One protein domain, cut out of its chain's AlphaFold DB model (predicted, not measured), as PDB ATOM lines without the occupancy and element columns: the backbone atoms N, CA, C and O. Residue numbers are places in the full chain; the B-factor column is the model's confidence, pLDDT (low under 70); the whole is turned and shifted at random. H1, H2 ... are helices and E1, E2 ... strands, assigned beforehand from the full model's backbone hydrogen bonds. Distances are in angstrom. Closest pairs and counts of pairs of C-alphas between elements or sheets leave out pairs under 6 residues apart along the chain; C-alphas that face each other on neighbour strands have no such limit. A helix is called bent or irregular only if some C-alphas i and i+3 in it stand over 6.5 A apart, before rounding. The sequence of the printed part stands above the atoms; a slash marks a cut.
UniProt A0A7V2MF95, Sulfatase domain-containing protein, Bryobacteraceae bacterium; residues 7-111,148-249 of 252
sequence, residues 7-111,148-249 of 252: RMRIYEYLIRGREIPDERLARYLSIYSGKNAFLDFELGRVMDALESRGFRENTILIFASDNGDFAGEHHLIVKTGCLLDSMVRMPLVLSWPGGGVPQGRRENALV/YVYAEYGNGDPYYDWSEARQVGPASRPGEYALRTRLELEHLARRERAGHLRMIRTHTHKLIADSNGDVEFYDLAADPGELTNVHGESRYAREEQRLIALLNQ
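Overview. This is residues 7 to 111 and 148 to 249 of the 252 residues of the protein "Sulfatase domain-containing protein" of Bryobacteraceae bacterium (UniProt A0A7V2MF95). A four-strand sheet, E3 to E6, with helix H6 across one face, and a loose group of helices H1, H4 and H5 make one end of the model; the long helix H2 and the two-strand ribbon E1 and E2 reach along the longest axis to the other end. The printed part has 207 residues with six named helices and six named strands, in the order H1 H2 E1 H3 E2 E3 H4 H5 E4 E5 E6 H6; the class is mixed. Both sheets, E3 - E4 - E5 - E6 and E1 - E2, are antiparallel. The whole is only just loose, close to compact, with a radius of gyration of the C-alphas of 20.2 A and spans of 59 by 46 by 32 A.

Arrangement. H1, residues 7 to 15, only just touches H4, residues 162 to 168, with 3 pairs of C-alphas within 8 A, the closest those of Ile 10 and Ala 165 at 6.7 A. H2, residues 22 to 51, touches no helix, and its residues 34 to 42 stand free. E1, residues 61 to 64, and E2, residues 92 to 95, are antiparallel neighbours, with N 61 and O 95 2.9 A apart. H3, residues 85 to 88, only grazes the sheet of E3, residues 149 to 153, E4, residues 197 to 201, E5, residues 205 to 209, and E6, residues 215 to 219. Within hydrogen-bond range there are N 149 and O 201 at 2.8 A, N 198 and O 209 at 2.9 A, and N 208 and O 216 at 2.8 A. E4 E5 E6 form a meander, each strand the antiparallel neighbour of the one before, with hairpins E4 and E5, E5 and E6. H5, residues 182 to 193, is close to H4 but not clearly touching, the closest C-alphas being Val 168 and Glu 184, 7.1 A. H6, residues 234 to 247, irregular with C-alphas 235 and 238 7.8 A apart, is on one face of the sheet, height 9.0 A, giving two layers; it runs across the strands, at 64 degrees to E6 on the local plane. The closest C-alphas of H6 and E4 are Leu 247 and Ile 200, 6.1 A. Every O i to N i+4 pair is within range in H1, H2 and H5, 2 of 3 in H4 and 8 of 10 in H6; H3 is too short for one.

Along the chain. H1 begins at C-alpha 7 (276.106, 283.456, 285.694). H2 measures 43.1 A and H6 19.8 A, ending at C-alpha 247 (293.851, 290.825, 283.702).

Size, cuts and confidence. The C-alphas of Arg 53 and Ser 234, the two farthest apart, are 61.2 A apart. Residues 112 to 147 are not printed, and C-alphas 111 and 148 are 8.5 A apart across the cut. The links E1 to H3, H4 to H5 and E6 to H6 are long. Residues 177 to 183 have pLDDT under 70.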
ATOM      1  N   ARG A   7     276.980 282.573 286.479       84.88
ATOM      2  CA  ARG A   7     276.106 283.456 285.694       84.88
ATOM      3  C   ARG A   7     275.507 282.751 284.479       84.88
ATOM      4  O   ARG A   7     274.304 282.842 284.247       84.88
ATOM      5  N   MET A   8     276.318 282.002 283.741       85.56
ATOM      6  CA  MET A   8     275.878 281.233 282.577       85.56
ATOM      7  C   MET A   8     274.915 280.117 282.968       85.56
ATOM      8  O   MET A   8     273.925 279.880 282.279       85.56
ATOM      9  N   ARG A   9     275.159 279.467 284.110       88.06
ATOM     10  CA  ARG A   9     274.247 278.451 284.655       88.06
ATOM     11  C   ARG A   9     272.911 279.055 285.090       88.06
ATOM     12  O   ARG A   9     271.868 278.462 284.825       88.06
ATOM     13  N   ILE A  10     272.934 280.229 285.724       88.81
ATOM     14  CA  ILE A  10     271.722 280.988 286.057       88.81
ATOM     15  C   ILE A  10     270.962 281.336 284.778       88.81
ATOM     16  O   ILE A  10     269.752 281.144 284.720       88.81
ATOM     17  N   TYR A  11     271.653 281.807 283.742       87.25
ATOM     18  CA  TYR A  11     270.993 282.176 282.499       87.25
ATOM     19  C   TYR A  11     270.351 280.969 281.803       87.25
ATOM     20  O   TYR A  11     269.175 281.025 281.455       87.25
ATOM     21  N   GLU A  12     271.074 279.852 281.696       88.62
ATOM     22  CA  GLU A  12     270.541 278.591 281.168       88.62
ATOM     23  C   GLU A  12     269.306 278.114 281.947       88.62
ATOM     24  O   GLU A  12     268.331 277.681 281.329       88.62
ATOM     25  N   TYR A  13     269.316 278.241 283.281       89.44
ATOM     26  CA  TYR A  13     268.157 277.965 284.134       89.44
ATOM     27  C   TYR A  13     266.977 278.887 283.811       89.44
ATOM     28  O   TYR A  13     265.868 278.399 283.600       89.44
ATOM     29  N   LEU A  14     267.211 280.199 283.730       88.25
ATOM     30  CA  LEU A  14     266.160 281.186 283.484       88.25
ATOM     31  C   LEU A  14     265.466 280.961 282.139       88.25
ATOM     32  O   LEU A  14     264.247 281.076 282.068       88.25
ATOM     33  N   ILE A  15     266.206 280.602 281.088       88.88
ATOM     34  CA  ILE A  15     265.620 280.422 279.749       88.88
ATOM     35  C   ILE A  15     265.268 278.967 279.413       88.88
ATOM     36  O   ILE A  15     264.646 278.718 278.381       88.88
ATOM     37  N   ARG A  16     265.677 278.000 280.245       91.00
ATOM     38  CA  ARG A  16     265.533 276.551 279.996       91.00
ATOM     39  C   ARG A  16     266.094 276.131 278.638       91.00
ATOM     40  O   ARG A  16     265.457 275.435 277.852       91.00
ATOM     41  N   GLY A  17     267.310 276.583 278.356       89.31
ATOM     42  CA  GLY A  17     267.919 276.504 277.031       89.31
ATOM     43  C   GLY A  17     268.052 275.086 276.459       89.31
ATOM     44  O   GLY A  17     267.792 274.850 275.282       89.31
ATOM     45  N   ARG A  18     268.365 274.107 277.316       91.12
ATOM     46  CA  ARG A  18     268.466 272.678 276.949       91.12
ATOM     47  C   ARG A  18     267.137 272.032 276.572       91.12
ATOM     48  O   ARG A  18     267.132 270.954 275.993       91.12
ATOM     49  N   GLU A  19     266.030 272.654 276.954       94.44
ATOM     50  CA  GLU A  19     264.682 272.138 276.725       94.44
ATOM     51  C   GLU A  19     264.051 272.733 275.459       94.44
ATOM     52  O   GLU A  19     262.888 272.457 275.160       94.44
ATOM     53  N   ILE A  20     264.784 273.576 274.721       92.12
ATOM     54  CA  ILE A  20     264.328 274.120 273.441       92.12
ATOM     55  C   ILE A  20     264.303 272.973 272.419       92.12
ATOM     56  O   ILE A  20     265.353 272.400 272.145       92.12
ATOM     57  N   PRO A  21     263.143 272.644 271.818       93.94
ATOM     58  CA  PRO A  21     263.081 271.615 270.786       93.94
ATOM     59  C   PRO A  21     263.876 272.019 269.541       93.94
ATOM     60  O   PRO A  21     263.802 273.179 269.122       93.94
ATOM     61  N   ASP A  22     264.537 271.057 268.898       94.31
ATOM     62  CA  ASP A  22     265.372 271.292 267.710       94.31
ATOM     63  C   ASP A  22     264.629 272.037 266.595       94.31
ATOM     64  O   ASP A  22     265.168 272.971 266.010       94.31
ATOM     65  N   GLU A  23     263.359 271.704 266.341       95.19
ATOM     66  CA  GLU A  23     262.530 272.396 265.343       95.19
ATOM     67  C   GLU A  23     262.371 273.892 265.666       95.19
ATOM     68  O   GLU A  23     262.445 274.755 264.786       95.19
ATOM     69  N   ARG A  24     262.189 274.225 266.950       91.69
ATOM     70  CA  ARG A  24     262.063 275.615 267.395       91.69
ATOM     71  C   ARG A  24     263.393 276.346 267.268       91.69
ATOM     72  O   ARG A  24     263.393 277.497 266.832       91.69
ATOM     73  N   LEU A  25     264.498 275.693 267.625       92.69
ATOM     74  CA  LEU A  25     265.830 276.264 267.465       92.69
ATOM     75  C   LEU A  25     266.147 276.498 265.982       92.69
ATOM     76  O   LEU A  25     266.517 277.606 265.610       92.69
ATOM     77  N   ALA A  26     265.901 275.516 265.115       95.00
ATOM     78  CA  ALA A  26     266.085 275.641 263.671       95.00
ATOM     79  C   ALA A  26     265.257 276.795 263.087       95.00
ATOM     80  O   ALA A  26     265.765 277.596 262.300       95.00
ATOM     81  N   ARG A  27     263.999 276.944 263.521       94.56
ATOM     82  CA  ARG A  27     263.159 278.083 263.130       94.56
ATOM     83  C   ARG A  27     263.727 279.417 263.616       94.56
ATOM     84  O   ARG A  27     263.718 280.385 262.858       94.56
ATOM     85  N   TYR A  28     264.211 279.485 264.856       92.12
ATOM     86  CA  TYR A  28     264.859 280.681 265.394       92.12
ATOM     87  C   TYR A  28     266.091 281.068 264.562       92.12
ATOM     88  O   TYR A  28     266.197 282.220 264.142       92.12
ATOM     89  N   LEU A  29     266.958 280.103 264.240       94.56
ATOM     90  CA  LEU A  29     268.149 280.325 263.417       94.56
ATOM     91  C   LEU A  29     267.793 280.750 261.993       94.56
ATOM     92  O   LEU A  29     268.394 281.680 261.471       94.56
ATOM     93  N   SER A  30     266.765 280.148 261.393       97.38
ATOM     94  CA  SER A  30     266.269 280.555 260.075       97.38
ATOM     95  C   SER A  30     265.819 282.021 260.062       97.38
ATOM     96  O   SER A  30     266.185 282.774 259.159       97.38
ATOM     97  N   ILE A  31     265.089 282.462 261.092       95.94
ATOM     98  CA  ILE A  31     264.678 283.866 261.233       95.94
ATOM     99  C   ILE A  31     265.896 284.769 261.459       95.94
ATOM    100  O   ILE A  31     265.974 285.841 260.861       95.94
ATOM    101  N   TYR A  32     266.839 284.358 262.309       94.94
ATOM    102  CA  TYR A  32     268.073 285.100 262.571       94.94
ATOM    103  C   TYR A  32     268.889 285.306 261.284       94.94
ATOM    104  O   TYR A  32     269.218 286.437 260.934       94.94
ATOM    105  N   SER A  33     269.116 284.244 260.507       96.38
ATOM    106  CA  SER A  33     269.783 284.322 259.204       96.38
ATOM    107  C   SER A  33     269.012 285.182 258.201       96.38
ATOM    108  O   SER A  33     269.626 285.961 257.477       96.38
ATOM    109  N   GLY A  34     267.676 285.104 258.183       98.25
ATOM    110  CA  GLY A  34     266.842 285.963 257.337       98.25
ATOM    111  C   GLY A  34     266.983 287.454 257.671       98.25
ATOM    112  O   GLY A  34     267.052 288.281 256.765       98.25
ATOM    113  N   LYS A  35     267.101 287.805 258.958       96.44
ATOM    114  CA  LYS A  35     267.382 289.185 259.392       96.44
ATOM    115  C   LYS A  35     268.764 289.657 258.945       96.44
ATOM    116  O   LYS A  35     268.884 290.789 258.489       96.44
ATOM    117  N   ASN A  36     269.777 288.796 259.029       96.25
ATOM    118  CA  ASN A  36     271.118 289.125 258.544       96.25
ATOM    119  C   ASN A  36     271.131 289.338 257.026       96.25
ATOM    120  O   ASN A  36     271.724 290.303 256.559       96.25
ATOM    121  N   ALA A  37     270.427 288.495 256.263       98.25
ATOM    122  CA  ALA A  37     270.294 288.661 254.816       98.25
ATOM    123  C   ALA A  37     269.569 289.966 254.445       98.25
ATOM    124  O   ALA A  37     269.965 290.652 253.507       98.25
ATOM    125  N   PHE A  38     268.532 290.340 255.199       98.31
ATOM    126  CA  PHE A  38     267.857 291.623 255.008       98.31
ATOM    127  C   PHE A  38     268.789 292.810 255.298       98.31
ATOM    128  O   PHE A  38     268.839 293.751 254.512       98.31
ATOM    129  N   LEU A  39     269.564 292.757 256.387       97.31
ATOM    130  CA  LEU A  39     270.539 293.799 256.721       97.31
ATOM    131  C   LEU A  39     271.616 293.945 255.634       97.31
ATOM    132  O   LEU A  39     271.954 295.067 255.267       97.31
ATOM    133  N   ASP A  40     272.132 292.830 255.118       97.69
ATOM    134  CA  ASP A  40     273.111 292.808 254.025       97.69
ATOM    135  C   ASP A  40     272.555 293.463 252.749       97.69
ATOM    136  O   ASP A  40     273.194 294.339 252.163       97.69
ATOM    137  N   PHE A  41     271.311 293.136 252.383       98.44
ATOM    138  CA  PHE A  41     270.616 293.770 251.262       98.44
ATOM    139  C   PHE A  41     270.471 295.292 251.447       98.44
ATOM    140  O   PHE A  41     270.758 296.067 250.530       98.44
ATOM    141  N   GLU A  42     270.061 295.745 252.633       98.25
ATOM    142  CA  GLU A  42     269.921 297.176 252.925       98.25
ATOM    143  C   GLU A  42     271.275 297.905 252.960       98.25
ATOM    144  O   GLU A  42     271.369 299.051 252.511       98.25
ATOM    145  N   LEU A  43     272.349 297.246 253.411       96.88
ATOM    146  CA  LEU A  43     273.709 297.782 253.314       96.88
ATOM    147  C   LEU A  43     274.130 297.967 251.849       96.88
ATOM    148  O   LEU A  43     274.696 299.008 251.512       96.88
ATOM    149  N   GLY A  44     273.795 297.012 250.976       97.94
ATOM    150  CA  GLY A  44     273.977 297.134 249.526       97.94
ATOM    151  C   GLY A  44     273.342 298.412 248.974       97.94
ATOM    152  O   GLY A  44     274.016 299.207 248.325       97.94
ATOM    153  N   ARG A  45     272.090 298.700 249.354       98.31
ATOM    154  CA  ARG A  45     271.398 299.933 248.936       98.31
ATOM    155  C   ARG A  45     272.098 301.211 249.397       98.31
ATOM    156  O   ARG A  45     272.087 302.207 248.672       98.31
ATOM    157  N   VAL A  46     272.690 301.216 250.594       97.19
ATOM    158  CA  VAL A  46     273.491 302.355 251.075       97.19
ATOM    159  C   VAL A  46     274.751 302.518 250.224       97.19
ATOM    160  O   VAL A  46     275.079 303.642 249.845       97.19
ATOM    161  N   MET A  47     275.432 301.421 249.888       97.12
ATOM    162  CA  MET A  47     276.626 301.452 249.037       97.12
ATOM    163  C   MET A  47     276.308 301.945 247.619       97.12
ATOM    164  O   MET A  47     276.947 302.895 247.166       97.12
ATOM    165  N   ASP A  48     275.255 301.428 246.980       98.12
ATOM    166  CA  ASP A  48     274.789 301.885 245.660       98.12
ATOM    167  C   ASP A  48     274.467 303.390 245.660       98.12
ATOM    168  O   ASP A  48     274.757 304.139 244.720       98.12
ATOM    169  N   ALA A  49     273.870 303.872 246.751       98.12
ATOM    170  CA  ALA A  49     273.517 305.273 246.929       98.12
ATOM    171  C   ALA A  49     274.739 306.192 247.136       98.12
ATOM    172  O   ALA A  49     274.659 307.383 246.817       98.12
ATOM    173  N   LEU A  50     275.845 305.672 247.678       97.69
ATOM    174  CA  LEU A  50     277.128 306.379 247.771       97.69
ATOM    175  C   LEU A  50     277.848 306.396 246.419       97.69
ATOM    176  O   LEU A  50     278.410 307.425 246.041       97.69
ATOM    177  N   GLU A  51     277.815 305.283 245.686       97.00
ATOM    178  CA  GLU A  51     278.441 305.142 244.368       97.00
ATOM    179  C   GLU A  51     277.758 306.011 243.311       97.00
ATOM    180  O   GLU A  51     278.414 306.838 242.681       97.00
ATOM    181  N   SER A  52     276.433 305.917 243.181       98.19
ATOM    182  CA  SER A  52     275.650 306.692 242.201       98.19
ATOM    183  C   SER A  52     275.757 308.212 242.371       98.19
ATOM    184  O   SER A  52     275.517 308.959 241.424       98.19
ATOM    185  N   ARG A  53     276.133 308.682 243.566       97.75
ATOM    186  CA  ARG A  53     276.354 310.104 243.869       97.75
ATOM    187  C   ARG A  53     277.829 310.515 243.855       97.75
ATOM    188  O   ARG A  53     278.128 311.671 244.137       97.75
ATOM    189  N   GLY A  54     278.747 309.595 243.554       97.69
ATOM    190  CA  GLY A  54     280.184 309.870 243.501       97.69
ATOM    191  C   GLY A  54     280.846 310.100 244.866       97.69
ATOM    192  O   GLY A  54     281.949 310.637 244.923       97.69
ATOM    193  N   PHE A  55     280.212 309.703 245.976       97.38
ATOM    194  CA  PHE A  55     280.754 309.896 247.331       97.38
ATOM    195  C   PHE A  55     281.631 308.739 247.820       97.38
ATOM    196  O   PHE A  55     282.290 308.862 248.854       97.38
ATOM    197  N   ARG A  56     281.654 307.615 247.095       95.88
ATOM    198  CA  ARG A  56     282.283 306.364 247.538       95.88
ATOM    199  C   ARG A  56     283.762 306.502 247.908       95.88
ATOM    200  O   ARG A  56     284.177 305.940 248.924       95.88
ATOM    201  N   GLU A  57     284.526 307.254 247.122       96.19
ATOM    202  CA  GLU A  57     285.964 307.478 247.331       96.19
ATOM    203  C   GLU A  57     286.254 308.325 248.580       96.19
ATOM    204  O   GLU A  57     287.245 308.108 249.271       96.19
ATOM    205  N   ASN A  58     285.353 309.247 248.922       95.75
ATOM    206  CA  ASN A  58     285.492 310.156 250.062       95.75
ATOM    207  C   ASN A  58     284.648 309.730 251.278       95.75
ATOM    208  O   ASN A  58     284.294 310.552 252.119       95.75
ATOM    209  N   THR A  59     284.284 308.448 251.364       96.69
ATOM    210  CA  THR A  59     283.491 307.908 252.474       96.69
ATOM    211  C   THR A  59     284.226 306.746 253.129       96.69
ATOM    212  O   THR A  59     284.554 305.753 252.472       96.69
ATOM    213  N   ILE A  60     284.441 306.853 254.442       96.88
ATOM    214  CA  ILE A  60     284.871 305.733 255.279       96.88
ATOM    215  C   ILE A  60     283.622 304.939 255.666       96.88
ATOM    216  O   ILE A  60     282.752 305.450 256.368       96.88
ATOM    217  N   LEU A  61     283.544 303.690 255.221       96.44
ATOM    218  CA  LEU A  61     282.491 302.757 255.606       96.44
ATOM    219  C   LEU A  61     283.018 301.817 256.691       96.44
ATOM    220  O   LEU A  61     284.048 301.167 256.502       96.44
ATOM    221  N   ILE A  62     282.297 301.734 257.810       97.00
ATOM    222  CA  ILE A  62     282.507 300.735 258.860       97.00
ATOM    223  C   ILE A  62     281.224 299.928 259.008       97.00
ATOM    224  O   ILE A  62     280.168 300.492 259.283       97.00
ATOM    225  N   PHE A  63     281.333 298.612 258.877       97.00
ATOM    226  CA  PHE A  63     280.301 297.676 259.294       97.00
ATOM    227  C   PHE A  63     280.792 296.929 260.532       97.00
ATOM    228  O   PHE A  63     281.863 296.319 260.503       97.00
ATOM    229  N   ALA A  64     280.026 296.997 261.616       96.06
ATOM    230  CA  ALA A  64     280.320 296.324 262.873       96.06
ATOM    231  C   ALA A  64     279.023 295.994 263.624       96.06
ATOM    232  O   ALA A  64     277.965 296.535 263.299       96.06
ATOM    233  N   SER A  65     279.122 295.140 264.641       95.19
ATOM    234  CA  SER A  65     278.055 294.899 265.622       95.19
ATOM    235  C   SER A  65     278.525 295.364 266.995       95.19
ATOM    236  O   SER A  65     279.706 295.237 267.285       95.19
ATOM    237  N   ASP A  66     277.643 295.875 267.853       92.50
ATOM    238  CA  ASP A  66     277.996 296.311 269.214       92.50
ATOM    239  C   ASP A  66     278.384 295.128 270.122       92.50
ATOM    240  O   ASP A  66     279.325 295.219 270.913       92.50
ATOM    241  N   ASN A  67     277.666 294.017 269.975       93.00
ATOM    242  CA  ASN A  67     277.865 292.718 270.617       93.00
ATOM    243  C   ASN A  67     277.312 291.605 269.714       93.00
ATOM    244  O   ASN A  67     276.865 291.862 268.591       93.00
ATOM    245  N   GLY A  68     277.388 290.366 270.193       93.00
ATOM    246  CA  GLY A  68     276.852 289.208 269.489       93.00
ATOM    247  C   GLY A  68     275.584 288.634 270.078       93.00
ATOM    248  O   GLY A  68     274.930 289.203 270.949       93.00
ATOM    249  N   ASP A  69     275.261 287.456 269.570       92.06
ATOM    250  CA  ASP A  69     274.131 286.644 269.985       92.06
ATOM    251  C   ASP A  69     274.627 285.205 270.132       92.06
ATOM    252  O   ASP A  69     275.493 284.772 269.373       92.06
ATOM    253  N   PHE A  70     274.097 284.453 271.097       91.44
ATOM    254  CA  PHE A  70     274.471 283.050 271.215       91.44
ATOM    255  C   PHE A  70     274.010 282.267 270.004       91.44
ATOM    256  O   PHE A  70     274.638 281.273 269.677       91.44
ATOM    257  N   ALA A  71     272.914 282.676 269.356       91.94
ATOM    258  CA  ALA A  71     272.405 282.006 268.170       91.94
ATOM    259  C   ALA A  71     272.360 280.467 268.332       91.94
ATOM    260  O   ALA A  71     272.762 279.719 267.446       91.94
ATOM    261  N   GLY A  72     271.904 279.980 269.494       90.50
ATOM    262  CA  GLY A  72     271.826 278.552 269.824       90.50
ATOM    263  C   GLY A  72     273.079 277.953 270.470       90.50
ATOM    264  O   GLY A  72     272.994 276.878 271.074       90.50
ATOM    265  N   GLU A  73     274.228 278.622 270.393       91.44
ATOM    266  CA  GLU A  73     275.468 278.183 271.028       91.44
ATOM    267  C   GLU A  73     275.294 278.056 272.541       91.44
ATOM    268  O   GLU A  73     274.536 278.780 273.187       91.44
ATOM    269  N   HIS A  74     275.983 277.081 273.130       90.69
ATOM    270  CA  HIS A  74     275.896 276.768 274.557       90.69
ATOM    271  C   HIS A  74     274.482 276.426 275.072       90.69
ATOM    272  O   HIS A  74     274.294 276.385 276.291       90.69
ATOM    273  N   HIS A  75     273.537 276.096 274.181       89.19
ATOM    274  CA  HIS A  75     272.095 275.984 274.453       89.19
ATOM    275  C   HIS A  75     271.461 277.306 274.881       89.19
ATOM    276  O   HIS A  75     270.487 277.319 275.626       89.19
ATOM    277  N   LEU A  76     272.023 278.425 274.447       88.94
ATOM    278  CA  LEU A  76     271.531 279.749 274.764       88.94
ATOM    279  C   LEU A  76     271.092 280.463 273.494       88.94
ATOM    280  O   LEU A  76     271.543 280.180 272.390       88.94
ATOM    281  N   ILE A  77     270.178 281.403 273.668       87.81
ATOM    282  CA  ILE A  77     269.708 282.304 272.621       87.81
ATOM    283  C   ILE A  77     269.632 283.704 273.204       87.81
ATOM    284  O   ILE A  77     269.551 283.850 274.430       87.81
ATOM    285  N   VAL A  78     269.617 284.699 272.317       81.56
ATOM    286  CA  VAL A  78     269.640 286.130 272.635       81.56
ATOM    287  C   VAL A  78     270.872 286.548 273.436       81.56
ATOM    288  O   VAL A  78     271.613 285.726 273.967       81.56
ATOM    289  N   LYS A  79     271.123 287.850 273.536       81.56
ATOM    290  CA  LYS A  79     272.260 288.342 274.315       81.56
ATOM    291  C   LYS A  79     272.050 288.210 275.824       81.56
ATOM    292  O   LYS A  79     270.938 288.341 276.339       81.56
ATOM    293  N   THR A  80     273.151 288.007 276.538       77.69
ATOM    294  CA  THR A  80     273.210 288.059 278.001       77.69
ATOM    295  C   THR A  80     274.552 288.621 278.449       77.69
ATOM    296  O   THR A  80     275.462 288.798 277.642       77.69
ATOM    297  N   GLY A  81     274.700 288.845 279.750       78.88
ATOM    298  CA  GLY A  81     275.973 289.236 280.333       78.88
ATOM    299  C   GLY A  81     277.001 288.120 280.391       78.88
ATOM    300  O   GLY A  81     277.165 287.516 281.447       78.88
ATOM    301  N   CYS A  82     277.704 287.848 279.294       86.44
ATOM    302  CA  CYS A  82     278.876 286.973 279.285       86.44
ATOM    303  C   CYS A  82     279.953 287.465 278.303       86.44
ATOM    304  O   CYS A  82     279.713 288.371 277.507       86.44
ATOM    305  N   LEU A  83     281.143 286.860 278.372       93.81
ATOM    306  CA  LEU A  83     282.314 287.231 277.567       93.81
ATOM    307  C   LEU A  83     282.828 286.072 276.679       93.81
ATOM    308  O   LEU A  83     283.990 286.048 276.267       93.81
ATOM    309  N   LEU A  84     281.954 285.108 276.367       93.88
ATOM    310  CA  LEU A  84     282.229 284.059 275.375       93.88
ATOM    311  C   LEU A  84     282.318 284.658 273.963       93.88
ATOM    312  O   LEU A  84     281.788 285.743 273.710       93.88
ATOM    313  N   ASP A  85     283.001 283.981 273.039       95.31
ATOM    314  CA  ASP A  85     283.251 284.478 271.680       95.31
ATOM    315  C   ASP A  85     281.933 284.781 270.950       95.31
ATOM    316  O   ASP A  85     281.874 285.793 270.253       95.31
ATOM    317  N   SER A  86     280.858 284.022 271.203       93.44
ATOM    318  CA  SER A  86     279.515 284.298 270.664       93.44
ATOM    319  C   SER A  86     278.986 285.693 271.039       93.44
ATOM    320  O   SER A  86     278.168 286.249 270.315       93.44
ATOM    321  N   MET A  87     279.454 286.295 272.142       92.88
ATOM    322  CA  MET A  87     279.076 287.653 272.574       92.88
ATOM    323  C   MET A  87     280.079 288.738 272.172       92.88
ATOM    324  O   MET A  87     279.668 289.876 271.946       92.88
ATOM    325  N   VAL A  88     281.380 288.426 272.094       94.81
ATOM    326  CA  VAL A  88     282.441 289.456 271.980       94.81
ATOM    327  C   VAL A  88     283.259 289.416 270.687       94.81
ATOM    328  O   VAL A  88     283.946 290.388 270.369       94.81
ATOM    329  N   ARG A  89     283.196 288.334 269.901       95.12
ATOM    330  CA  ARG A  89     283.874 288.220 268.602       95.12
ATOM    331  C   ARG A  89     282.974 288.629 267.429       95.12
ATOM    332  O   ARG A  89     282.404 287.790 266.738       95.12
ATOM    333  N   MET A  90     282.882 289.932 267.189       93.56
ATOM    334  CA  MET A  90     281.961 290.504 266.199       93.56
ATOM    335  C   MET A  90     282.581 290.753 264.823       93.56
ATOM    336  O   MET A  90     283.808 290.863 264.713       93.56
ATOM    337  N   PRO A  91     281.758 290.841 263.756       95.06
ATOM    338  CA  PRO A  91     282.240 291.308 262.465       95.06
ATOM    339  C   PRO A  91     282.747 292.748 262.584       95.06
ATOM    340  O   PRO A  91     282.135 293.580 263.249       95.06
ATOM    341  N   LEU A  92     283.852 293.037 261.901       97.19
ATOM    342  CA  LEU A  92     284.339 294.388 261.661       97.19
ATOM    343  C   LEU A  92     284.883 294.454 260.233       97.19
ATOM    344  O   LEU A  92     285.876 293.800 259.912       97.19
ATOM    345  N   VAL A  93     284.240 295.250 259.386       97.06
ATOM    346  CA  VAL A  93     284.681 295.544 258.019       97.06
ATOM    347  C   VAL A  93     284.888 297.047 257.908       97.06
ATOM    348  O   VAL A  93     283.997 297.823 258.235       97.06
ATOM    349  N   LEU A  94     286.065 297.451 257.442       97.12
ATOM    350  CA  LEU A  94     286.419 298.842 257.171       97.12
ATOM    351  C   LEU A  94     286.730 298.976 255.681       97.12
ATOM    352  O   LEU A  94     287.532 298.206 255.154       97.12
ATOM    353  N   SER A  95     286.155 299.973 255.013       96.06
ATOM    354  CA  SER A  95     286.486 300.278 253.624       96.06
ATOM    355  C   SER A  95     286.562 301.776 253.369       96.06
ATOM    356  O   SER A  95     285.629 302.522 253.654       96.06
ATOM    357  N   TRP A  96     287.670 302.204 252.769       97.00
ATOM    358  CA  TRP A  96     287.856 303.559 252.264       97.00
ATOM    359  C   TRP A  96     288.822 303.544 251.065       97.00
ATOM    360  O   TRP A  96     290.036 303.641 251.263       97.00
ATOM    361  N   PRO A  97     288.304 303.355 249.837       94.31
ATOM    362  CA  PRO A  97     289.108 303.249 248.621       94.31
ATOM    363  C   PRO A  97     289.987 304.484 248.383       94.31
ATOM    364  O   PRO A  97     291.195 304.339 248.207       94.31
ATOM    365  N   GLY A  98     289.422 305.689 248.521       94.31
ATOM    366  CA  GLY A  98     290.135 306.941 248.261       94.31
ATOM    367  C   GLY A  98     291.119 307.382 249.350       94.31
ATOM    368  O   GLY A  98     291.873 308.325 249.129       94.31
ATOM    369  N   GLY A  99     291.150 306.716 250.513       91.12
ATOM    370  CA  GLY A  99     292.048 307.066 251.625       91.12
ATOM    371  C   GLY A  99     293.022 305.970 252.046       91.12
ATOM    372  O   GLY A  99     293.531 305.990 253.165       91.12
ATOM    373  N   GLY A 100     293.296 305.008 251.161       87.00
ATOM    374  CA  GLY A 100     294.417 304.077 251.327       87.00
ATOM    375  C   GLY A 100     294.185 302.920 252.303       87.00
ATOM    376  O   GLY A 100     295.148 302.262 252.701       87.00
ATOM    377  N   VAL A 101     292.935 302.622 252.679       95.25
ATOM    378  CA  VAL A 101     292.615 301.362 253.376       95.25
ATOM    379  C   VAL A 101     292.841 300.196 252.399       95.25
ATOM    380  O   VAL A 101     292.278 300.230 251.301       95.25
ATOM    381  N   PRO A 102     293.620 299.151 252.753       94.19
ATOM    382  CA  PRO A 102     293.844 298.022 251.852       94.19
ATOM    383  C   PRO A 102     292.542 297.309 251.478       94.19
ATOM    384  O   PRO A 102     291.778 296.899 252.351       94.19
ATOM    385  N   GLN A 103     292.316 297.117 250.180       94.19
ATOM    386  CA  GLN A 103     291.128 296.440 249.660       94.19
ATOM    387  C   GLN A 103     291.334 294.921 249.601       94.19
ATOM    388  O   GLN A 103     292.446 294.446 249.370       94.19
ATOM    389  N   GLY A 104     290.268 294.150 249.843       94.62
ATOM    390  CA  GLY A 104     290.294 292.679 249.786       94.62
ATOM    391  C   GLY A 104     291.182 292.002 250.841       94.62
ATOM    392  O   GLY A 104     291.399 290.792 250.790       94.62
ATOM    393  N   ARG A 105     291.714 292.761 251.806       95.50
ATOM    394  CA  ARG A 105     292.615 292.249 252.838       95.50
ATOM    395  C   ARG A 105     291.828 291.695 254.022       95.50
ATOM    396  O   ARG A 105     291.053 292.412 254.646       95.50
ATOM    397  N   ARG A 106     292.131 290.455 254.410       96.25
ATOM    398  CA  ARG A 106     291.716 289.889 255.699       96.25
ATOM    399  C   ARG A 106     292.826 290.073 256.729       96.25
ATOM    400  O   ARG A 106     293.962 289.663 256.502       96.25
ATOM    401  N   GLU A 107     292.496 290.686 257.857       94.94
ATOM    402  CA  GLU A 107     293.398 290.852 258.996       94.94
ATOM    403  C   GLU A 107     292.957 289.920 260.125       94.94
ATOM    404  O   GLU A 107     291.776 289.850 260.455       94.94
ATOM    405  N   ASN A 108     293.914 289.187 260.692       95.06
ATOM    406  CA  ASN A 108     293.671 288.249 261.786       95.06
ATOM    407  C   ASN A 108     294.074 288.831 263.144       95.06
ATOM    408  O   ASN A 108     293.911 288.152 264.149       95.06
ATOM    409  N   ALA A 109     294.606 290.054 263.196       96.19
ATOM    410  CA  ALA A 109     294.958 290.725 264.439       96.19
ATOM    411  C   ALA A 109     293.765 290.879 265.393       96.19
ATOM    412  O   ALA A 109     292.631 291.127 264.986       96.19
ATOM    413  N   LEU A 110     294.052 290.796 266.691       97.31
ATOM    414  CA  LEU A 110     293.074 291.083 267.732       97.31
ATOM    415  C   LEU A 110     292.821 292.594 267.808       97.31
ATOM    416  O   LEU A 110     293.761 293.378 267.939       97.31
ATOM    417  N   VAL A 111     291.556 292.998 267.762       97.00
ATOM    418  CA  VAL A 111     291.113 294.399 267.820       97.00
ATOM    419  C   VAL A 111     289.922 294.532 268.771       97.00
ATOM    420  O   VAL A 111     289.350 293.530 269.191       97.00
ATOM    421  N   TYR A 148     296.765 290.385 272.960       96.94
ATOM    422  CA  TYR A 148     295.493 290.046 273.593       96.94
ATOM    423  C   TYR A 148     294.493 291.200 273.492       96.94
ATOM    424  O   TYR A 148     294.894 292.350 273.311       96.94
ATOM    425  N   VAL A 149     293.206 290.898 273.645       96.62
ATOM    426  CA  VAL A 149     292.121 291.870 273.838       96.62
ATOM    427  C   VAL A 149     291.517 291.725 275.222       96.62
ATOM    428  O   VAL A 149     291.572 290.650 275.822       96.62
ATOM    429  N   TYR A 150     290.951 292.828 275.691       96.62
ATOM    430  CA  TYR A 150     290.269 292.942 276.963       96.62
ATOM    431  C   TYR A 150     288.803 293.303 276.729       96.62
ATOM    432  O   TYR A 150     288.508 294.066 275.805       96.62
ATOM    433  N   ALA A 151     287.911 292.747 277.542       95.56
ATOM    434  CA  ALA A 151     286.498 293.106 277.564       95.56
ATOM    435  C   ALA A 151     285.964 293.018 278.994       95.56
ATOM    436  O   ALA A 151     286.470 292.232 279.798       95.56
ATOM    437  N   GLU A 152     284.929 293.802 279.277       94.00
ATOM    438  CA  GLU A 152     284.271 293.847 280.578       94.00
ATOM    439  C   GLU A 152     282.766 293.726 280.425       94.00
ATOM    440  O   GLU A 152     282.194 294.055 279.382       94.00
ATOM    441  N   TYR A 153     282.127 293.268 281.494       92.19
ATOM    442  CA  TYR A 153     280.686 293.267 281.616       92.19
ATOM    443  C   TYR A 153     280.265 293.471 283.075       92.19
ATOM    444  O   TYR A 153     280.858 292.897 283.987       92.19
ATOM    445  N   GLY A 154     279.182 294.217 283.287       89.94
ATOM    446  CA  GLY A 154     278.701 294.587 284.617       89.94
ATOM    447  C   GLY A 154     279.291 295.913 285.092       89.94
ATOM    448  O   GLY A 154     280.269 296.409 284.541       89.94
ATOM    449  N   ASN A 155     278.659 296.508 286.101       88.81
ATOM    450  CA  ASN A 155     279.006 297.831 286.626       88.81
ATOM    451  C   ASN A 155     279.584 297.763 288.052       88.81
ATOM    452  O   ASN A 155     279.687 298.778 288.734       88.81
ATOM    453  N   GLY A 156     279.915 296.559 288.532       87.12
ATOM    454  CA  GLY A 156     280.426 296.340 289.883       87.12
ATOM    455  C   GLY A 156     279.356 296.305 290.976       87.12
ATOM    456  O   GLY A 156     279.717 296.253 292.153       87.12
ATOM    457  N   ASP A 157     278.060 296.291 290.628       91.56
ATOM    458  CA  ASP A 157     276.990 296.036 291.605       91.56
ATOM    459  C   ASP A 157     277.202 294.646 292.250       91.56
ATOM    460  O   ASP A 157     277.860 293.782 291.658       91.56
ATOM    461  N   PRO A 158     276.611 294.361 293.428       90.00
ATOM    462  CA  PRO A 158     276.678 293.033 294.033       90.00
ATOM    463  C   PRO A 158     276.349 291.914 293.036       90.00
ATOM    464  O   PRO A 158     275.501 292.081 292.156       90.00
ATOM    465  N   TYR A 159     277.014 290.768 293.157       86.88
ATOM    466  CA  TYR A 159     276.808 289.645 292.240       86.88
ATOM    467  C   TYR A 159     275.334 289.196 292.201       86.88
ATOM    468  O   TYR A 159     274.643 289.292 293.211       86.88
ATOM    469  N   TYR A 160     274.853 288.748 291.034       87.88
ATOM    470  CA  TYR A 160     273.487 288.242 290.854       87.88
ATOM    471  C   TYR A 160     273.469 286.732 291.064       87.88
ATOM    472  O   TYR A 160     273.997 285.989 290.235       87.88
ATOM    473  N   ASP A 161     272.883 286.283 292.169       89.19
ATOM    474  CA  ASP A 161     273.005 284.898 292.617       89.19
ATOM    475  C   ASP A 161     271.761 284.028 292.348       89.19
ATOM    476  O   ASP A 161     270.752 284.439 291.768       89.19
ATOM    477  N   TRP A 162     271.842 282.765 292.774       91.50
ATOM    478  CA  TRP A 162     270.741 281.812 292.650       91.50
ATOM    479  C   TRP A 162     269.510 282.186 293.476       91.50
ATOM    480  O   TRP A 162     268.415 281.745 293.131       91.50
ATOM    481  N   SER A 163     269.667 282.929 294.573       90.88
ATOM    482  CA  SER A 163     268.535 283.357 295.393       90.88
ATOM    483  C   SER A 163     267.679 284.359 294.621       90.88
ATOM    484  O   SER A 163     266.468 284.170 294.535       90.88
ATOM    485  N   GLU A 164     268.307 285.334 293.957       89.38
ATOM    486  CA  GLU A 164     267.629 286.301 293.092       89.38
ATOM    487  C   GLU A 164     267.015 285.614 291.865       89.38
ATOM    488  O   GLU A 164     265.844 285.831 291.553       89.38
ATOM    489  N   ALA A 165     267.759 284.716 291.208       88.94
ATOM    490  CA  ALA A 165     267.256 283.974 290.049       88.94
ATOM    491  C   ALA A 165     266.006 283.131 290.376       88.94
ATOM    492  O   ALA A 165     265.095 282.998 289.556       88.94
ATOM    493  N   ARG A 166     265.942 282.549 291.579       90.44
ATOM    494  CA  ARG A 166     264.811 281.715 292.021       90.44
ATOM    495  C   ARG A 166     263.574 282.520 292.412       90.44
ATOM    496  O   ARG A 166     262.494 281.941 292.391       90.44
ATOM    497  N   GLN A 167     263.710 283.808 292.730       87.44
ATOM    498  CA  GLN A 167     262.555 284.681 292.982       87.44
ATOM    499  C   GLN A 167     261.720 284.890 291.714       87.44
ATOM    500  O   GLN A 167     260.496 284.918 291.790       87.44
ATOM    501  N   VAL A 168     262.377 284.985 290.552       85.19
ATOM    502  CA  VAL A 168     261.701 285.081 289.246       85.19
ATOM    503  C   VAL A 168     261.279 283.706 288.737       85.19
ATOM    504  O   VAL A 168     260.183 283.542 288.207       85.19
ATOM    505  N   GLY A 169     262.141 282.703 288.922       86.88
ATOM    506  CA  GLY A 169     261.925 281.366 288.381       86.88
ATOM    507  C   GLY A 169     262.261 281.261 286.887       86.88
ATOM    508  O   GLY A 169     262.599 282.252 286.237       86.88
ATOM    509  N   PRO A 170     262.234 280.038 286.335       88.19
ATOM    510  CA  PRO A 170     262.550 279.811 284.937       88.19
ATOM    511  C   PRO A 170     261.358 280.166 284.042       88.19
ATOM    512  O   PRO A 170     260.199 280.138 284.463       88.19
ATOM    513  N   ALA A 171     261.630 280.422 282.769       86.31
ATOM    514  CA  ALA A 171     260.612 280.703 281.773       86.31
ATOM    515  C   ALA A 171     259.575 279.570 281.682       86.31
ATOM    516  O   ALA A 171     259.906 278.380 281.609       86.31
ATOM    517  N   SER A 172     258.289 279.927 281.606       86.31
ATOM    518  CA  SER A 172     257.213 278.936 281.460       86.31
ATOM    519  C   SER A 172     257.347 278.120 280.169       86.31
ATOM    520  O   SER A 172     256.978 276.945 280.129       86.31
ATOM    521  N   ARG A 173     257.915 278.723 279.117       87.25
ATOM    522  CA  ARG A 173     258.224 278.076 277.838       87.25
ATOM    523  C   ARG A 173     259.734 278.138 277.572       87.25
ATOM    524  O   ARG A 173     260.295 279.227 277.667       87.25
ATOM    525  N   PRO A 174     260.376 277.018 277.188       88.31
ATOM    526  CA  PRO A 174     261.792 277.013 276.834       88.31
ATOM    527  C   PRO A 174     262.130 278.015 275.728       88.31
ATOM    528  O   PRO A 174     261.427 278.092 274.710       88.31
ATOM    529  N   GLY A 175     263.211 278.762 275.945       82.12
ATOM    530  CA  GLY A 175     263.708 279.807 275.056       82.12
ATOM    531  C   GLY A 175     262.928 281.124 275.112       82.12
ATOM    532  O   GLY A 175     263.198 282.025 274.323       82.12
ATOM    533  N   GLU A 176     261.951 281.277 276.005       80.44
ATOM    534  CA  GLU A 176     261.342 282.590 276.207       80.44
ATOM    535  C   GLU A 176     262.159 283.417 277.195       80.44
ATOM    536  O   GLU A 176     262.564 282.950 278.258       80.44
ATOM    537  N   TYR A 177     262.351 284.685 276.846       66.94
ATOM    538  CA  TYR A 177     262.774 285.698 277.790       66.94
ATOM    539  C   TYR A 177     261.513 286.303 278.392       66.94
ATOM    540  O   TYR A 177     260.728 286.953 277.696       66.94
ATOM    541  N   ALA A 178     261.264 286.047 279.668       53.56
ATOM    542  CA  ALA A 178     260.108 286.613 280.335       53.56
ATOM    543  C   ALA A 178     260.399 288.097 280.627       53.56
ATOM    544  O   ALA A 178     261.001 288.412 281.638       53.56
ATOM    545  N   LEU A 179     260.082 289.004 279.693       58.16
ATOM    546  CA  LEU A 179     259.985 290.460 279.929       58.16
ATOM    547  C   LEU A 179     258.529 290.899 279.773       58.16
ATOM    548  O   LEU A 179     258.196 291.809 279.017       58.16
ATOM    549  N   ARG A 180     257.631 290.167 280.417       57.06
ATOM    550  CA  ARG A 180     256.189 290.399 280.378       57.06
ATOM    551  C   ARG A 180     255.748 291.338 281.501       57.06
ATOM    552  O   ARG A 180     254.687 291.945 281.388       57.06
ATOM    553  N   THR A 181     256.544 291.475 282.564       61.28
ATOM    554  CA  THR A 181     256.197 292.247 283.764       61.28
ATOM    555  C   THR A 181     257.287 293.240 284.172       61.28
ATOM    556  O   THR A 181     258.462 293.105 283.836       61.28
ATOM    557  N   ARG A 182     256.893 294.253 284.952       63.88
ATOM    558  CA  ARG A 182     257.826 295.226 285.540       63.88
ATOM    559  C   ARG A 182     258.868 294.564 286.451       63.88
ATOM    560  O   ARG A 182     260.027 294.959 286.408       63.88
ATOM    561  N   LEU A 183     258.462 293.553 287.221       67.81
ATOM    562  CA  LEU A 183     259.352 292.785 288.094       67.81
ATOM    563  C   LEU A 183     260.499 292.161 287.286       67.81
ATOM    564  O   LEU A 183     261.667 292.315 287.628       67.81
ATOM    565  N   GLU A 184     260.184 291.534 286.156       71.06
ATOM    566  CA  GLU A 184     261.185 290.923 285.276       71.06
ATOM    567  C   GLU A 184     262.150 291.945 284.651       71.06
ATOM    568  O   GLU A 184     263.341 291.663 284.515       71.06
ATOM    569  N   LEU A 185     261.672 293.148 284.314       75.75
ATOM    570  CA  LEU A 185     262.526 294.236 283.816       75.75
ATOM    571  C   LEU A 185     263.486 294.753 284.894       75.75
ATOM    572  O   LEU A 185     264.654 295.018 284.600       75.75
ATOM    573  N   GLU A 186     263.022 294.877 286.139       80.81
ATOM    574  CA  GLU A 186     263.866 295.256 287.276       80.81
ATOM    575  C   GLU A 186     264.936 294.187 287.542       80.81
ATOM    576  O   GLU A 186     266.110 294.529 287.709       80.81
ATOM    577  N   HIS A 187     264.579 292.900 287.465       82.88
ATOM    578  CA  HIS A 187     265.539 291.798 287.555       82.88
ATOM    579  C   HIS A 187     266.542 291.781 286.402       82.88
ATOM    580  O   HIS A 187     267.729 291.547 286.641       82.88
ATOM    581  N   LEU A 188     266.107 292.063 285.168       81.38
ATOM    582  CA  LEU A 188     267.019 292.206 284.039       81.38
ATOM    583  C   LEU A 188     268.026 293.320 284.318       81.38
ATOM    584  O   LEU A 188     269.225 293.066 284.328       81.38
ATOM    585  N   ALA A 189     267.551 294.529 284.621       84.88
ATOM    586  CA  ALA A 189     268.420 295.670 284.889       84.88
ATOM    587  C   ALA A 189     269.389 295.399 286.053       84.88
ATOM    588  O   ALA A 189     270.564 295.756 285.986       84.88
ATOM    589  N   ARG A 190     268.908 294.735 287.111       87.38
ATOM    590  CA  ARG A 190     269.711 294.285 288.254       87.38
ATOM    591  C   ARG A 190     270.813 293.310 287.831       87.38
ATOM    592  O   ARG A 190     271.948 293.488 288.265       87.38
ATOM    593  N   ARG A 191     270.504 292.321 286.987       86.81
ATOM    594  CA  ARG A 191     271.470 291.338 286.470       86.81
ATOM    595  C   ARG A 191     272.515 291.978 285.559       86.81
ATOM    596  O   ARG A 191     273.690 291.645 285.673       86.81
ATOM    597  N   GLU A 192     272.112 292.897 284.679       87.25
ATOM    598  CA  GLU A 192     273.045 293.530 283.736       87.25
ATOM    599  C   GLU A 192     274.104 294.375 284.450       87.25
ATOM    600  O   GLU A 192     275.250 294.416 284.015       87.25
ATOM    601  N   ARG A 193     273.749 295.011 285.574       89.19
ATOM    602  CA  ARG A 193     274.706 295.771 286.392       89.19
ATOM    603  C   ARG A 193     275.540 294.897 287.326       89.19
ATOM    604  O   ARG A 193     276.603 295.335 287.759       89.19
ATOM    605  N   ALA A 194     275.056 293.700 287.652       88.81
ATOM    606  CA  ALA A 194     275.653 292.832 288.653       88.81
ATOM    607  C   ALA A 194     277.057 292.368 288.281       88.81
ATOM    608  O   ALA A 194     277.329 291.970 287.142       88.81
ATOM    609  N   GLY A 195     277.900 292.301 289.303       88.81
ATOM    610  CA  GLY A 195     279.269 291.834 289.235       88.81
ATOM    611  C   GLY A 195     280.148 292.669 288.314       88.81
ATOM    612  O   GLY A 195     279.774 293.741 287.833       88.81
ATOM    613  N   HIS A 196     281.340 292.146 288.080       90.94
ATOM    614  CA  HIS A 196     282.309 292.754 287.188       90.94
ATOM    615  C   HIS A 196     283.114 291.647 286.512       90.94
ATOM    616  O   HIS A 196     284.146 291.203 287.024       90.94
ATOM    617  N   LEU A 197     282.595 291.173 285.378       92.06
ATOM    618  CA  LEU A 197     283.301 290.223 284.532       92.06
ATOM    619  C   LEU A 197     284.377 290.965 283.776       92.06
ATOM    620  O   LEU A 197     284.121 292.002 283.171       92.06
ATOM    621  N   ARG A 198     285.561 290.373 283.752       94.81
ATOM    622  CA  ARG A 198     286.697 290.857 282.986       94.81
ATOM    623  C   ARG A 198     287.285 289.693 282.214       94.81
ATOM    624  O   ARG A 198     287.366 288.579 282.734       94.81
ATOM    625  N   MET A 199     287.710 289.949 280.987       96.62
ATOM    626  CA  MET A 199     288.264 288.936 280.097       96.62
ATOM    627  C   MET A 199     289.619 289.368 279.557       96.62
ATOM    628  O   MET A 199     289.781 290.503 279.121       96.62
ATOM    629  N   ILE A 200     290.554 288.421 279.467       98.19
ATOM    630  CA  ILE A 200     291.676 288.499 278.531       98.19
ATOM    631  C   ILE A 200     291.516 287.389 277.496       98.19
ATOM    632  O   ILE A 200     291.455 286.212 277.844       98.19
ATOM    633  N   ARG A 201     291.507 287.753 276.211       98.00
ATOM    634  CA  ARG A 201     291.507 286.798 275.097       98.00
ATOM    635  C   ARG A 201     292.743 286.983 274.234       98.00
ATOM    636  O   ARG A 201     293.011 288.071 273.731       98.00
ATOM    637  N   THR A 202     293.471 285.897 274.025       98.19
ATOM    638  CA  THR A 202     294.582 285.777 273.069       98.19
ATOM    639  C   THR A 202     294.130 284.946 271.866       98.19
ATOM    640  O   THR A 202     292.982 284.510 271.798       98.19
ATOM    641  N   HIS A 203     295.015 284.687 270.905       97.44
ATOM    642  CA  HIS A 203     294.683 283.782 269.802       97.44
ATOM    643  C   HIS A 203     294.398 282.345 270.241       97.44
ATOM    644  O   HIS A 203     293.600 281.683 269.588       97.44
ATOM    645  N   THR A 204     295.040 281.878 271.311       97.88
ATOM    646  CA  THR A 204     295.036 280.462 271.700       97.88
ATOM    647  C   THR A 204     294.348 280.197 273.027       97.88
ATOM    648  O   THR A 204     293.937 279.075 273.259       97.88
ATOM    649  N   HIS A 205     294.204 281.203 273.888       98.44
ATOM    650  CA  HIS A 205     293.601 281.045 275.208       98.44
ATOM    651  C   HIS A 205     292.714 282.227 275.573       98.44
ATOM    652  O   HIS A 205     292.986 283.370 275.178       98.44
ATOM    653  N   LYS A 206     291.701 281.957 276.391       98.12
ATOM    654  CA  LYS A 206     290.845 282.970 277.003       98.12
ATOM    655  C   LYS A 206     290.732 282.729 278.502       98.12
ATOM    656  O   LYS A 206     290.562 281.598 278.931       98.12
ATOM    657  N   LEU A 207     290.804 283.810 279.269       97.81
ATOM    658  CA  LEU A 207     290.502 283.844 280.694       97.81
ATOM    659  C   LEU A 207     289.341 284.812 280.924       97.81
ATOM    660  O   LEU A 207     289.396 285.942 280.436       97.81
ATOM    661  N   ILE A 208     288.341 284.395 281.693       95.88
ATOM    662  CA  ILE A 208     287.243 285.229 282.187       95.88
ATOM    663  C   ILE A 208     287.220 285.102 283.710       95.88
ATOM    664  O   ILE A 208     287.264 283.993 284.232       95.88
ATOM    665  N   ALA A 209     287.138 286.220 284.427       93.81
ATOM    666  CA  ALA A 209     286.943 286.221 285.876       93.81
ATOM    667  C   ALA A 209     285.804 287.167 286.258       93.81
ATOM    668  O   ALA A 209     285.744 288.287 285.749       93.81
ATOM    669  N   ASP A 210     284.928 286.728 287.160       90.44
ATOM    670  CA  ASP A 210     283.854 287.542 287.742       90.44
ATOM    671  C   ASP A 210     284.214 287.940 289.187       90.44
ATOM    672  O   ASP A 210     285.052 287.329 289.856       90.44
ATOM    673  N   SER A 211     283.577 288.987 289.699       87.81
ATOM    674  CA  SER A 211     283.801 289.520 291.044       87.81
ATOM    675  C   SER A 211     283.333 288.586 292.164       87.81
ATOM    676  O   SER A 211     283.653 288.826 293.325       87.81
ATOM    677  N   ASN A 212     282.568 287.535 291.846       86.19
ATOM    678  CA  ASN A 212     282.163 286.495 292.798       86.19
ATOM    679  C   ASN A 212     283.239 285.409 293.011       86.19
ATOM    680  O   ASN A 212     283.023 284.504 293.814       86.19
ATOM    681  N   GLY A 213     284.373 285.493 292.306       88.25
ATOM    682  CA  GLY A 213     285.460 284.517 292.371       88.25
ATOM    683  C   GLY A 213     285.378 283.399 291.331       88.25
ATOM    684  O   GLY A 213     286.298 282.586 291.271       88.25
ATOM    685  N   ASP A 214     284.337 283.358 290.494       90.38
ATOM    686  CA  ASP A 214     284.280 282.417 289.376       90.38
ATOM    687  C   ASP A 214     285.349 282.765 288.336       90.38
ATOM    688  O   ASP A 214     285.466 283.914 287.897       90.38
ATOM    689  N   VAL A 215     286.090 281.744 287.905       92.94
ATOM    690  CA  VAL A 215     287.098 281.842 286.849       92.94
ATOM    691  C   VAL A 215     286.834 280.781 285.786       92.94
ATOM    692  O   VAL A 215     286.602 279.605 286.083       92.94
ATOM    693  N   GLU A 216     286.884 281.206 284.530       94.88
ATOM    694  CA  GLU A 216     286.875 280.339 283.361       94.88
ATOM    695  C   GLU A 216     288.178 280.514 282.588       94.88
ATOM    696  O   GLU A 216     288.577 281.637 282.274       94.88
ATOM    697  N   PHE A 217     288.831 279.402 282.266       97.19
ATOM    698  CA  PHE A 217     290.022 279.377 281.434       97.19
ATOM    699  C   PHE A 217     289.830 278.370 280.299       97.19
ATOM    700  O   PHE A 217     289.534 277.204 280.551       97.19
ATOM    701  N   TYR A 218     289.977 278.822 279.054       97.56
ATOM    702  CA  TYR A 218     289.726 278.038 277.845       97.56
ATOM    703  C   TYR A 218     290.972 277.980 276.961       97.56
ATOM    704  O   TYR A 218     291.570 279.014 276.652       97.56
ATOM    705  N   ASP A 219     291.323 276.775 276.509       97.88
ATOM    706  CA  ASP A 219     292.278 276.529 275.422       97.88
ATOM    707  C   ASP A 219     291.520 276.594 274.090       97.88
ATOM    708  O   ASP A 219     290.928 275.616 273.649       97.88
ATOM    709  N   LEU A 220     291.519 277.762 273.449       97.50
ATOM    710  CA  LEU A 220     290.798 278.012 272.198       97.50
ATOM    711  C   LEU A 220     291.405 277.277 270.995       97.50
ATOM    712  O   LEU A 220     290.763 277.193 269.947       97.50
ATOM    713  N   ALA A 221     292.649 276.799 271.100       96.38
ATOM    714  CA  ALA A 221     293.274 276.029 270.030       96.38
ATOM    715  C   ALA A 221     292.733 274.592 270.004       96.38
ATOM    716  O   ALA A 221     292.491 274.054 268.924       96.38
ATOM    717  N   ALA A 222     292.530 273.991 271.179       97.25
ATOM    718  CA  ALA A 222     291.941 272.659 271.317       97.25
ATOM    719  C   ALA A 222     290.402 272.679 271.384       97.25
ATOM    720  O   ALA A 222     289.753 271.752 270.904       97.25
ATOM    721  N   ASP A 223     289.827 273.731 271.963       96.25
ATOM    722  CA  ASP A 223     288.396 273.905 272.219       96.25
ATOM    723  C   ASP A 223     287.934 275.314 271.795       96.25
ATOM    724  O   ASP A 223     287.669 276.185 272.632       96.25
ATOM    725  N   PRO A 224     287.822 275.572 270.477       95.69
ATOM    726  CA  PRO A 224     287.367 276.864 269.966       95.69
ATOM    727  C   PRO A 224     285.910 277.183 270.333       95.69
ATOM    728  O   PRO A 224     285.485 278.315 270.131       95.69
ATOM    729  N   GLY A 225     285.149 276.196 270.819       94.00
ATOM    730  CA  GLY A 225     283.757 276.345 271.242       94.00
ATOM    731  C   GLY A 225     283.587 276.616 272.734       94.00
ATOM    732  O   GLY A 225     282.450 276.631 273.193       94.00
ATOM    733  N   GLU A 226     284.674 276.782 273.496       95.12
ATOM    734  CA  GLU A 226     284.638 277.167 274.917       95.12
ATOM    735  C   GLU A 226     283.740 276.245 275.769       95.12
ATOM    736  O   GLU A 226     282.950 276.675 276.618       95.12
ATOM    737  N   LEU A 227     283.812 274.939 275.514       92.69
ATOM    738  CA  LEU A 227     282.965 273.931 276.154       92.69
ATOM    739  C   LEU A 227     283.568 273.404 277.465       92.69
ATOM    740  O   LEU A 227     282.835 272.987 278.375       92.69
ATOM    741  N   THR A 228     284.893 273.452 277.575       94.12
ATOM    742  CA  THR A 228     285.690 272.859 278.647       94.12
ATOM    743  C   THR A 228     286.506 273.934 279.349       94.12
ATOM    744  O   THR A 228     287.535 274.384 278.854       94.12
ATOM    745  N   ASN A 229     286.057 274.328 280.538       95.12
ATOM    746  CA  ASN A 229     286.850 275.158 281.436       95.12
ATOM    747  C   ASN A 229     287.961 274.308 282.060       95.12
ATOM    748  O   ASN A 229     287.672 273.372 282.805       95.12
ATOM    749  N   VAL A 230     289.203 274.661 281.745       95.81
ATOM    750  CA  VAL A 230     290.435 273.998 282.187       95.81
ATOM    751  C   VAL A 230     291.135 274.767 283.321       95.81
ATOM    752  O   VAL A 230     292.316 274.543 283.596       95.81
ATOM    753  N   HIS A 231     290.423 275.689 283.980       95.75
ATOM    754  CA  HIS A 231     290.905 276.441 285.143       95.75
ATOM    755  C   HIS A 231     291.466 275.509 286.227       95.75
ATOM    756  O   HIS A 231     290.809 274.549 286.638       95.75
ATOM    757  N   GLY A 232     292.678 275.800 286.708       95.38
ATOM    758  CA  GLY A 232     293.332 275.035 287.771       95.38
ATOM    759  C   GLY A 232     293.982 273.721 287.326       95.38
ATOM    760  O   GLY A 232     294.605 273.039 288.145       95.38
ATOM    761  N   GLU A 233     293.901 273.349 286.045       96.69
ATOM    762  CA  GLU A 233     294.623 272.186 285.532       96.69
ATOM    763  C   GLU A 233     296.134 272.460 285.454       96.69
ATOM    764  O   GLU A 233     296.601 273.403 284.810       96.69
ATOM    765  N   SER A 234     296.939 271.577 286.054       97.38
ATOM    766  CA  SER A 234     298.392 271.763 286.196       97.38
ATOM    767  C   SER A 234     299.134 271.973 284.872       97.38
ATOM    768  O   SER A 234     300.086 272.754 284.822       97.38
ATOM    769  N   ARG A 235     298.684 271.334 283.783       97.44
ATOM    770  CA  ARG A 235     299.271 271.494 282.439       97.44
ATOM    771  C   ARG A 235     299.152 272.920 281.886       97.44
ATOM    772  O   ARG A 235     299.976 273.313 281.065       97.44
ATOM    773  N   TYR A 236     298.165 273.686 282.346       97.75
ATOM    774  CA  TYR A 236     297.871 275.040 281.878       97.75
ATOM    775  C   TYR A 236     298.333 276.140 282.839       97.75
ATOM    776  O   TYR A 236     298.330 277.313 282.464       97.75
ATOM    777  N   ALA A 237     298.793 275.778 284.041       97.75
ATOM    778  CA  ALA A 237     299.070 276.706 285.139       97.75
ATOM    779  C   ALA A 237     299.939 277.914 284.742       97.75
ATOM    780  O   ALA A 237     299.670 279.038 285.158       97.75
ATOM    781  N   ARG A 238     300.968 277.708 283.906       98.31
ATOM    782  CA  ARG A 238     301.849 278.797 283.450       98.31
ATOM    783  C   ARG A 238     301.103 279.830 282.605       98.31
ATOM    784  O   ARG A 238     301.304 281.030 282.786       98.31
ATOM    785  N   GLU A 239     300.301 279.366 281.653       98.19
ATOM    786  CA  GLU A 239     299.570 280.250 280.748       98.19
ATOM    787  C   GLU A 239     298.422 280.931 281.493       98.19
ATOM    788  O   GLU A 239     298.279 282.146 281.431       98.19
ATOM    789  N   GLU A 240     297.687 280.187 282.312       98.25
ATOM    790  CA  GLU A 240     296.655 280.740 283.182       98.25
ATOM    791  C   GLU A 240     297.187 281.871 284.082       98.25
ATOM    792  O   GLU A 240     296.644 282.977 284.076       98.25
ATOM    793  N   GLN A 241     298.306 281.654 284.784       98.06
ATOM    794  CA  GLN A 241     298.942 282.688 285.610       98.06
ATOM    795  C   GLN A 241     299.356 283.917 284.795       98.06
ATOM    796  O   GLN A 241     299.207 285.050 285.260       98.06
ATOM    797  N   ARG A 242     299.849 283.720 283.564       98.00
ATOM    798  CA  ARG A 242     300.192 284.820 282.655       98.00
ATOM    799  C   ARG A 242     298.962 285.666 282.326       98.00
ATOM    800  O   ARG A 242     299.043 286.892 282.351       98.00
ATOM    801  N   LEU A 243     297.836 285.027 282.022       98.25
ATOM    802  CA  LEU A 243     296.583 285.698 281.675       98.25
ATOM    803  C   LEU A 243     295.966 286.402 282.894       98.25
ATOM    804  O   LEU A 243     295.511 287.536 282.761       98.25
ATOM    805  N   ILE A 244     296.037 285.798 284.087       97.31
ATOM    806  CA  ILE A 244     295.621 286.428 285.353       97.31
ATOM    807  C   ILE A 244     296.460 287.682 285.626       97.31
ATOM    808  O   ILE A 244     295.922 288.726 286.000       97.31
ATOM    809  N   ALA A 245     297.777 287.609 285.414       96.81
ATOM    810  CA  ALA A 245     298.655 288.760 285.583       96.81
ATOM    811  C   ALA A 245     298.294 289.898 284.615       96.81
ATOM    812  O   ALA A 245     298.294 291.051 285.032       96.81
ATOM    813  N   LEU A 246     297.947 289.589 283.358       96.50
ATOM    814  CA  LEU A 246     297.471 290.583 282.385       96.50
ATOM    815  C   LEU A 246     296.123 291.196 282.784       96.50
ATOM    816  O   LEU A 246     295.957 292.405 282.653       96.50
ATOM    817  N   LEU A 247     295.187 290.386 283.283       95.44
ATOM    818  CA  LEU A 247     293.851 290.825 283.702       95.44
ATOM    819  C   LEU A 247     293.901 291.851 284.847       95.44
ATOM    820  O   LEU A 247     293.045 292.726 284.939       95.44
ATOM    821  N   ASN A 248     294.901 291.735 285.723       92.69
ATOM    822  CA  ASN A 248     295.075 292.607 286.885       92.69
ATOM    823  C   ASN A 248     295.976 293.823 286.616       92.69
ATOM    824  O   ASN A 248     296.247 294.594 287.538       92.69
ATOM    825  N   GLN A 249     296.453 294.014 285.383       89.62
ATOM    826  CA  GLN A 249     297.154 295.245 285.032       89.62
ATOM    827  C   GLN A 249     296.167 296.417 284.989       89.62
ATOM    828  O   GLN A 249     295.051 296.251 284.494       89.62
TER     829      GLN A 249